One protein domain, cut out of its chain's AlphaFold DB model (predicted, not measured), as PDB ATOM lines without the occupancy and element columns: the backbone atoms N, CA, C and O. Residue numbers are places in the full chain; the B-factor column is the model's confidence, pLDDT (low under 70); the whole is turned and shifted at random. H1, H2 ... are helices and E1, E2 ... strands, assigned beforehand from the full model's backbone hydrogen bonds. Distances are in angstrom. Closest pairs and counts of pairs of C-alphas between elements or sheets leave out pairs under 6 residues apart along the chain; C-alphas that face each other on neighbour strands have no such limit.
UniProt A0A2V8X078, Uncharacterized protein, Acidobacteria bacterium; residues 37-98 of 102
ATOM      1  N   LEU A  37      19.825  -0.266 -38.507       96.88
ATOM      2  CA  LEU A  37      18.965  -1.390 -38.866       96.88
ATOM      3  C   LEU A  37      17.545  -1.104 -38.365       96.88
ATOM      4  O   LEU A  37      17.344  -0.854 -37.178       96.88
ATOM      5  N   GLN A  38      16.576  -1.110 -39.269       96.00
ATOM      6  CA  GLN A  38      15.156  -1.014 -38.949       96.00
ATOM      7  C   GLN A  38      14.553  -2.413 -38.828       96.00
ATOM      8  O   GLN A  38      14.995  -3.347 -39.498       96.00
ATOM      9  N   ALA A  39      13.540  -2.546 -37.971       95.44
ATOM     10  CA  ALA A  39      12.814  -3.799 -37.804       95.44
ATOM     11  C   ALA A  39      12.179  -4.248 -39.127       95.44
ATOM     12  O   ALA A  39      11.780  -3.424 -39.951       95.44
ATOM     13  N   LEU A  40      12.076  -5.564 -39.314       96.12
ATOM     14  CA  LEU A  40      11.477  -6.134 -40.512       96.12
ATOM     15  C   LEU A  40       9.957  -5.854 -40.533       96.12
ATOM     16  O   LEU A  40       9.274  -6.223 -39.570       96.12
ATOM     17  N   PRO A  41       9.413  -5.219 -41.590       94.69
ATOM     18  CA  PRO A  41       7.979  -4.966 -41.710       94.69
ATOM     19  C   PRO A  41       7.142  -6.248 -41.647       94.69
ATOM     20  O   PRO A  41       7.588  -7.322 -42.044       94.69
ATOM     21  N   LEU A  42       5.888  -6.127 -41.201       94.31
ATOM     22  CA  LEU A  42       4.962  -7.264 -41.091       94.31
ATOM     23  C   LEU A  42       4.538  -7.854 -42.444       94.31
ATOM     24  O   LEU A  42       3.967  -8.935 -42.471       94.31
ATOM     25  N   SER A  43       4.810  -7.158 -43.550       93.25
ATOM     26  CA  SER A  43       4.566  -7.661 -44.904       93.25
ATOM     27  C   SER A  43       5.519  -8.786 -45.316       93.25
ATOM     28  O   SER A  43       5.209  -9.501 -46.260       93.25
ATOM     29  N   PHE A  44       6.661  -8.937 -44.636       94.38
ATOM     30  CA  PHE A  44       7.578 -10.058 -44.846       94.38
ATOM     31  C   PHE A  44       7.029 -11.304 -44.162       94.38
ATOM     32  O   PHE A  44       6.714 -11.277 -42.965       94.38
ATOM     33  N   CYS A  45       6.976 -12.410 -44.897       93.31
ATOM     34  CA  CYS A  45       6.297 -13.630 -44.468       93.31
ATOM     35  C   CYS A  45       7.188 -14.866 -44.638       93.31
ATOM     36  O   CYS A  45       8.173 -14.858 -45.369       93.31
ATOM     37  N   HIS A  46       6.821 -15.954 -43.954       93.12
ATOM     38  CA  HIS A  46       7.444 -17.273 -44.115       93.12
ATOM     39  C   HIS A  46       8.976 -17.251 -43.952       93.12
ATOM     40  O   HIS A  46       9.491 -16.796 -42.926       93.12
ATOM     41  N   GLU A  47       9.692 -17.772 -44.946       90.94
ATOM     42  CA  GLU A  47      11.143 -17.915 -44.968       90.94
ATOM     43  C   GLU A  47      11.854 -16.561 -44.971       90.94
ATOM     44  O   GLU A  47      12.900 -16.422 -44.342       90.94
ATOM     45  N   GLU A  48      11.247 -15.519 -45.543       92.88
ATOM     46  CA  GLU A  48      11.845 -14.184 -45.584       92.88
ATOM     47  C   GLU A  48      12.094 -13.621 -44.180       92.88
ATOM     48  O   GLU A  48      13.101 -12.951 -43.946       92.88
ATOM     49  N   ARG A  49      11.219 -13.932 -43.210       93.69
ATOM     50  CA  ARG A  49      11.419 -13.519 -41.806       93.69
ATOM     51  C   ARG A  49      12.582 -14.242 -41.135       93.69
ATOM     52  O   ARG A  49      13.047 -13.798 -40.089       93.69
ATOM     53  N   ARG A  50      13.021 -15.366 -41.702       93.50
ATOM     54  CA  ARG A  50      14.207 -16.101 -41.263       93.50
ATOM     55  C   ARG A  50      15.452 -15.580 -41.973       93.50
ATOM     56  O   ARG A  50      16.467 -15.376 -41.311       93.50
ATOM     57  N   TRP A  51      15.355 -15.330 -43.279       94.12
ATOM     58  CA  TRP A  51      16.455 -14.859 -44.124       94.12
ATOM     59  C   TRP A  51      16.869 -13.421 -43.846       94.12
ATOM     60  O   TRP A  51      18.039 -13.092 -44.027       94.12
ATOM     61  N   TYR A  52      15.950 -12.557 -43.416       96.19
ATOM     62  CA  TYR A  52      16.230 -11.145 -43.182       96.19
ATOM     63  C   TYR A  52      16.062 -10.771 -41.715       96.19
ATOM     64  O   TYR A  52      15.042 -11.045 -41.090       96.19
ATOM     65  N   ARG A  53      17.058 -10.067 -41.171       95.31
ATOM     66  CA  ARG A  53      17.001  -9.534 -39.798       95.31
ATOM     67  C   ARG A  53      16.396  -8.134 -39.712       95.31
ATOM     68  O   ARG A  53      16.126  -7.650 -38.618       95.31
ATOM     69  N   GLY A  54      16.227  -7.458 -40.845       96.44
ATOM     70  CA  GLY A  54      15.696  -6.102 -40.903       96.44
ATOM     71  C   GLY A  54      16.018  -5.409 -42.217       96.44
ATOM     72  O   GLY A  54      16.510  -6.034 -43.156       96.44
ATOM     73  N   LEU A  55      15.758  -4.107 -42.261       96.44
ATOM     74  CA  LEU A  55      16.010  -3.257 -43.422       96.44
ATOM     75  C   LEU A  55      17.018  -2.165 -43.077       96.44
ATOM     76  O   LEU A  55      17.080  -1.697 -41.938       96.44
ATOM     77  N   THR A  56      17.776  -1.709 -44.062       96.19
ATOM     78  CA  THR A  56      18.599  -0.508 -43.923       96.19
ATOM     79  C   THR A  56      18.428   0.404 -45.127       96.19
ATOM     80  O   THR A  56      18.092  -0.048 -46.218       96.19
ATOM     81  N   ALA A  57      18.627   1.700 -44.908       94.25
ATOM     82  CA  ALA A  57      18.663   2.681 -45.977       94.25
ATOM     83  C   ALA A  57      20.125   2.932 -46.351       94.25
ATOM     84  O   ALA A  57      20.929   3.306 -45.493       94.25
ATOM     85  N   LEU A  58      20.452   2.722 -47.621       90.81
ATOM     86  CA  LEU A  58      21.732   3.078 -48.219       90.81
ATOM     87  C   LEU A  58      21.454   4.076 -49.337       90.81
ATOM     88  O   LEU A  58      20.758   3.757 -50.299       90.81
ATOM     89  N   ASP A  59      21.987   5.285 -49.196       87.25
ATOM     90  CA  ASP A  59      21.729   6.410 -50.095       87.25
ATOM     91  C   ASP A  59      20.220   6.693 -50.238       87.25
ATOM     92  O   ASP A  59      19.587   7.149 -49.284       87.25
ATOM     93  N   GLN A  60      19.630   6.410 -51.402       88.50
ATOM     94  CA  GLN A  60      18.194   6.570 -51.670       88.50
ATOM     95  C   GLN A  60      17.454   5.230 -51.806       88.50
ATOM     96  O   GLN A  60      16.307   5.197 -52.255       88.50
ATOM     97  N   THR A  61      18.084   4.126 -51.401       91.69
ATOM     98  CA  THR A  61      17.547   2.772 -51.563       91.69
ATOM     99  C   THR A  61      17.359   2.094 -50.211       91.69
ATOM    100  O   THR A  61      18.217   2.156 -49.330       91.69
ATOM    101  N   VAL A  62      16.226   1.412 -50.045       93.00
ATOM    102  CA  VAL A  62      15.980   0.526 -48.903       93.00
ATOM    103  C   VAL A  62      16.377  -0.885 -49.305       93.00
ATOM    104  O   VAL A  62      15.824  -1.428 -50.258       93.00
ATOM    105  N   VAL A  63      17.323  -1.474 -48.579       94.12
ATOM    106  CA  VAL A  63      17.822  -2.824 -48.852       94.12
ATOM    107  C   VAL A  63      17.576  -3.747 -47.656       94.12
ATOM    108  O   VAL A  63      17.766  -3.334 -46.502       94.12
ATOM    109  N   PRO A  64      17.143  -4.997 -47.892       95.12
ATOM    110  CA  PRO A  64      17.017  -5.977 -46.832       95.12
ATOM    111  C   PRO A  64      18.393  -6.447 -46.365       95.12
ATOM    112  O   PRO A  64      19.322  -6.636 -47.149       95.12
ATOM    113  N   VAL A  65      18.521  -6.635 -45.056       95.31
ATOM    114  CA  VAL A  65      19.760  -7.079 -44.430       95.31
ATOM    115  C   VAL A  65      19.620  -8.543 -44.052       95.31
ATOM    116  O   VAL A  65      18.784  -8.912 -43.224       95.31
ATOM    117  N   VAL A  66      20.472  -9.372 -44.646       94.56
ATOM    118  CA  VAL A  66      20.448 -10.823 -44.459       94.56
ATOM    119  C   VAL A  66      20.811 -11.233 -43.029       94.56
ATOM    120  O   VAL A  66      21.632 -10.599 -42.356       94.56
ATOM    121  N   HIS A  67      20.205 -12.313 -42.561       94.12
ATOM    122  CA  HIS A  67      20.564 -13.072 -41.376       94.12
ATOM    123  C   HIS A  67      21.260 -14.357 -41.850       94.12
ATOM    124  O   HIS A  67      20.574 -15.269 -42.304       94.12
ATOM    125  N   PRO A  68      22.605 -14.432 -41.802       90.88
ATOM    126  CA  PRO A  68      23.354 -15.550 -42.380       90.88
ATOM    127  C   PRO A  68      22.913 -16.933 -41.886       90.88
ATOM    128  O   PRO A  68      22.785 -17.850 -42.689       90.88
ATOM    129  N   ASP A  69      22.613 -17.061 -40.593       91.62
ATOM    130  CA  ASP A  69      22.157 -18.319 -39.984       91.62
ATOM    131  C   ASP A  69      20.709 -18.674 -40.352       91.62
ATOM    132  O   ASP A  69      20.212 -19.744 -40.020       91.62
ATOM    133  N   GLY A  70      20.005 -17.765 -41.024       91.94
ATOM    134  CA  GLY A  70      18.629 -17.965 -41.443       91.94
ATOM    135  C   GLY A  70      18.465 -18.709 -42.763       91.94
ATOM    136  O   GLY A  70      17.350 -19.135 -43.056       91.94
ATOM    137  N   PHE A  71      19.529 -18.839 -43.563       92.31
ATOM    138  CA  PHE A  71      19.456 -19.403 -44.915       92.31
ATOM    139  C   PHE A  71      19.309 -20.919 -44.954       92.31
ATOM    140  O   PHE A  71      18.593 -21.411 -45.817       92.31
ATOM    141  N   LEU A  72      19.984 -21.631 -44.051       91.12
ATOM    142  CA  LEU A  72      19.912 -23.086 -43.955       91.12
ATOM    143  C   LEU A  72      19.297 -23.472 -42.617       91.12
ATOM    144  O   LEU A  72      19.701 -22.964 -41.567       91.12
ATOM    145  N   SER A  73      18.325 -24.374 -42.649       90.44
ATOM    146  CA  SER A  73      17.760 -24.970 -41.449       90.44
ATOM    147  C   SER A  73      18.743 -25.960 -40.807       90.44
ATOM    148  O   SER A  73      19.667 -26.452 -41.463       90.44
ATOM    149  N   PRO A  74      18.565 -26.296 -39.517       90.88
ATOM    150  CA  PRO A  74      19.355 -27.341 -38.871       90.88
ATOM    151  C   PRO A  74      19.279 -28.686 -39.604       90.88
ATOM    152  O   PRO A  74      20.278 -29.396 -39.694       90.88
ATOM    153  N   GLU A  75      18.112 -29.022 -40.153       93.62
ATOM    154  CA  GLU A  75      17.895 -30.248 -40.922       93.62
ATOM    155  C   GLU A  75      18.672 -30.224 -42.244       93.62
ATOM    156  O   GLU A  75      19.329 -31.204 -42.588       93.62
ATOM    157  N   GLU A  76      18.667 -29.097 -42.959       92.38
ATOM    158  CA  GLU A  76      19.450 -28.926 -44.192       92.38
ATOM    159  C   GLU A  76      20.955 -28.988 -43.919       92.38
ATOM    160  O   GLU A  76      21.708 -29.576 -44.695       92.38
ATOM    161  N   LEU A  77      21.398 -28.433 -42.791       91.50
ATOM    162  CA  LEU A  77      22.786 -28.540 -42.348       91.50
ATOM    163  C   LEU A  77      23.175 -29.986 -42.019       91.50
ATOM    164  O   LEU A  77      24.266 -30.408 -42.386       91.50
ATOM    165  N   ALA A  78      22.293 -30.755 -41.375       93.06
ATOM    166  CA  ALA A  78      22.543 -32.166 -41.096       93.06
ATOM    167  C   ALA A  78      22.635 -33.000 -42.386       93.06
ATOM    168  O   ALA A  78      23.488 -33.878 -42.497       93.06
ATOM    169  N   LEU A  79      21.794 -32.699 -43.382       93.12
ATOM    170  CA  LEU A  79      21.875 -33.321 -44.706       93.12
ATOM    171  C   LEU A  79      23.179 -32.962 -45.426       93.12
ATOM    172  O   LEU A  79      23.790 -33.833 -46.042       93.12
ATOM    173  N   LEU A  80      23.621 -31.705 -45.326       89.56
ATOM    174  CA  LEU A  80      24.905 -31.271 -45.874       89.56
ATOM    175  C   LEU A  80      26.071 -32.021 -45.216       89.56
ATOM    176  O   LEU A  80      26.956 -32.496 -45.921       89.56
ATOM    177  N   ASP A  81      26.052 -32.165 -43.891       91.81
ATOM    178  CA  ASP A  81      27.088 -32.889 -43.147       91.81
ATOM    179  C   ASP A  81      27.145 -34.369 -43.552       91.81
ATOM    180  O   ASP A  81      28.229 -34.900 -43.792       91.81
ATOM    181  N   ALA A  82      25.990 -35.023 -43.706       93.00
ATOM    182  CA  ALA A  82      25.923 -36.398 -44.195       93.00
ATOM    183  C   ALA A  82      26.479 -36.528 -45.623       93.00
ATOM    184  O   ALA A  82      27.281 -37.417 -45.895       93.00
ATOM    185  N   ALA A  83      26.110 -35.617 -46.527       90.31
ATOM    186  CA  ALA A  83      26.596 -35.638 -47.906       90.31
ATOM    187  C   ALA A  83      28.117 -35.423 -48.010       90.31
ATOM    188  O   ALA A  83      28.763 -36.027 -48.865       90.31
ATOM    189  N   LEU A  84      28.693 -34.581 -47.146       88.81
ATOM    190  CA  LEU A  84      30.140 -34.361 -47.087       88.81
ATOM    191  C   LEU A  84      30.887 -35.617 -46.615       88.81
ATOM    192  O   LEU A  84      31.896 -35.972 -47.214       88.81
ATOM    193  N   LEU A  85      30.361 -36.322 -45.608       90.50
ATOM    194  CA  LEU A  85      30.945 -37.580 -45.126       90.50
ATOM    195  C   LEU A  85      30.972 -38.661 -46.219       90.50
ATOM    196  O   LEU A  85      31.996 -39.314 -46.418       90.50
ATOM    197  N   GLU A  86      29.878 -38.816 -46.966       89.50
ATOM    198  CA  GLU A  86      29.801 -39.765 -48.089       89.50
ATOM    199  C   GLU A  86      30.771 -39.402 -49.226       89.50
ATOM    200  O   GLU A  86      31.403 -40.277 -49.829       89.50
ATOM    201  N   ALA A  87      30.924 -38.106 -49.516       85.50
ATOM    202  CA  ALA A  87      31.868 -37.626 -50.521       85.50
ATOM    203  C   ALA A  87      33.326 -37.904 -50.117       85.50
ATOM    204  O   ALA A  87      34.116 -38.342 -50.958       85.50
ATOM    205  N   ASP A  88      33.667 -37.712 -48.841       84.94
ATOM    206  CA  ASP A  88      35.001 -38.004 -48.310       84.94
ATOM    207  C   ASP A  88      35.319 -39.509 -48.363       84.94
ATOM    208  O   ASP A  88      36.426 -39.893 -48.752       84.94
ATOM    209  N   HIS A  89      34.351 -40.375 -48.038       78.88
ATOM    210  CA  HIS A  89      34.498 -41.830 -48.184       78.88
ATOM    211  C   HIS A  89      34.702 -42.246 -49.645       78.88
ATOM    212  O   HIS A  89      35.640 -42.983 -49.953       78.88
ATOM    213  N   SER A  90      33.905 -41.693 -50.559       75.06
ATOM    214  CA  SER A  90      34.031 -41.963 -51.997       75.06
ATOM    215  C   SER A  90      35.385 -41.503 -52.563       75.06
ATOM    216  O   SER A  90      35.968 -42.163 -53.425       75.06
ATOM    217  N   ALA A  91      35.915 -40.373 -52.081       72.75
ATOM    218  CA  ALA A  91      37.222 -39.861 -52.491       72.75
ATOM    219  C   ALA A  91      38.388 -40.723 -51.970       72.75
ATOM    220  O   ALA A  91      39.388 -40.886 -52.673       72.75
ATOM    221  N   ALA A  92      38.265 -41.292 -50.767       70.62
ATOM    222  CA  ALA A  92      39.264 -42.195 -50.197       70.62
ATOM    223  C   ALA A  92      39.351 -43.528 -50.968       70.62
ATOM    224  O   ALA A  92      40.448 -43.956 -51.325       70.62
ATOM    225  N   GLU A  93      38.209 -44.129 -51.318       68.31
ATOM    226  CA  GLU A  93      38.164 -45.375 -52.100       68.31
ATOM    227  C   GLU A  93      38.711 -45.195 -53.530       68.31
ATOM    228  O   GLU A  93      39.393 -46.074 -54.065       68.31
ATOM    229  N   ALA A  94      38.486 -44.028 -54.144       66.19
ATOM    230  CA  ALA A  94      39.044 -43.699 -55.457       66.19
ATOM    231  C   ALA A  94      40.585 -43.631 -55.452       66.19
ATOM    232  O   ALA A  94      41.229 -43.977 -56.446       66.19
ATOM    233  N   LEU A  95      41.194 -43.222 -54.335       61.19
ATOM    234  CA  LEU A  95      42.650 -43.174 -54.184       61.19
ATOM    235  C   LEU A  95      43.256 -44.570 -53.948       61.19
ATOM    236  O   LEU A  95      44.346 -44.838 -54.451       61.19
ATOM    237  N   GLU A  96      42.550 -45.486 -53.276       58.28
ATOM    238  CA  GLU A  96      42.991 -46.884 -53.098       58.28
ATOM    239  C   GLU A  96      42.845 -47.744 -54.367       58.28
ATOM    240  O   GLU A  96      43.628 -48.672 -54.579       58.28
ATOM    241  N   GLY A  97      41.906 -47.408 -55.258       58.22
ATOM    242  CA  GLY A  97      41.726 -48.086 -56.550       58.22
ATOM    243  C   GLY A  97      42.810 -47.792 -57.597       58.22
ATOM    244  O   GLY A  97      42.869 -48.472 -58.622       58.22
ATOM    245  N   THR A  98      43.691 -46.817 -57.350       53.62
ATOM    246  CA  THR A  98      44.770 -46.422 -58.272       53.62
ATOM    247  C   THR A  98      46.128 -46.919 -57.779       53.62
ATOM    248  O   THR A  98      47.097 -46.170 -57.700       53.62
TER     249      THR A  98
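What this domain is: This is residues 37 to 98 of the 102 residues of an uncharacterized protein of Acidobacteria bacterium (UniProt A0A2V8X078). A small head, made of the two-stranded hairpin E1 and E2 with the short helix H1 at its open end, has one long helix, H2, sticking out from it as an arm. The arm makes much of the length, and residues 74 to 79 and 81 to 98 stand free. The printed part has 62 residues, with named elements in the order H1, E1, E2, H2; the sheet is antiparallel and the class is mixed, helices and strands. The whole is extended, with a radius of gyration of the C-alphas of 19.5 A and spans of 60 by 25 by 13 A.

Where its parts are: E1 is residues 52 to 58, 16.1 A long, from C-alpha 52 at (16.230, -11.145, -43.182). E2 is residues 61 to 66, 15.6 A. H1 is residues 48 to 51, 4.9 A. H2 is residues 74 to 96, 33.8 A, ending with C-alpha 96 at (42.991, -46.884, -53.098).

How they stand to each other: E1 and E2 form an antiparallel hairpin, at 150 degrees between directions, with N 53 and O 65 within hydrogen-bond range at 2.9 A. The closest C-alphas of H1 and E2 are those of Trp 51 and Val 66, 5.7 A apart. H2 is apart from H1 and E1. In H2 every O i to N i+4 pair is within hydrogen-bond range; H1 is too short for such a pair.

The domain as a whole: The C-alphas farthest apart, of Gln 60 and Gly 97, are 59.7 A apart. The printed part has no cut and no long link. Residues 93 to 98 have pLDDT under 70.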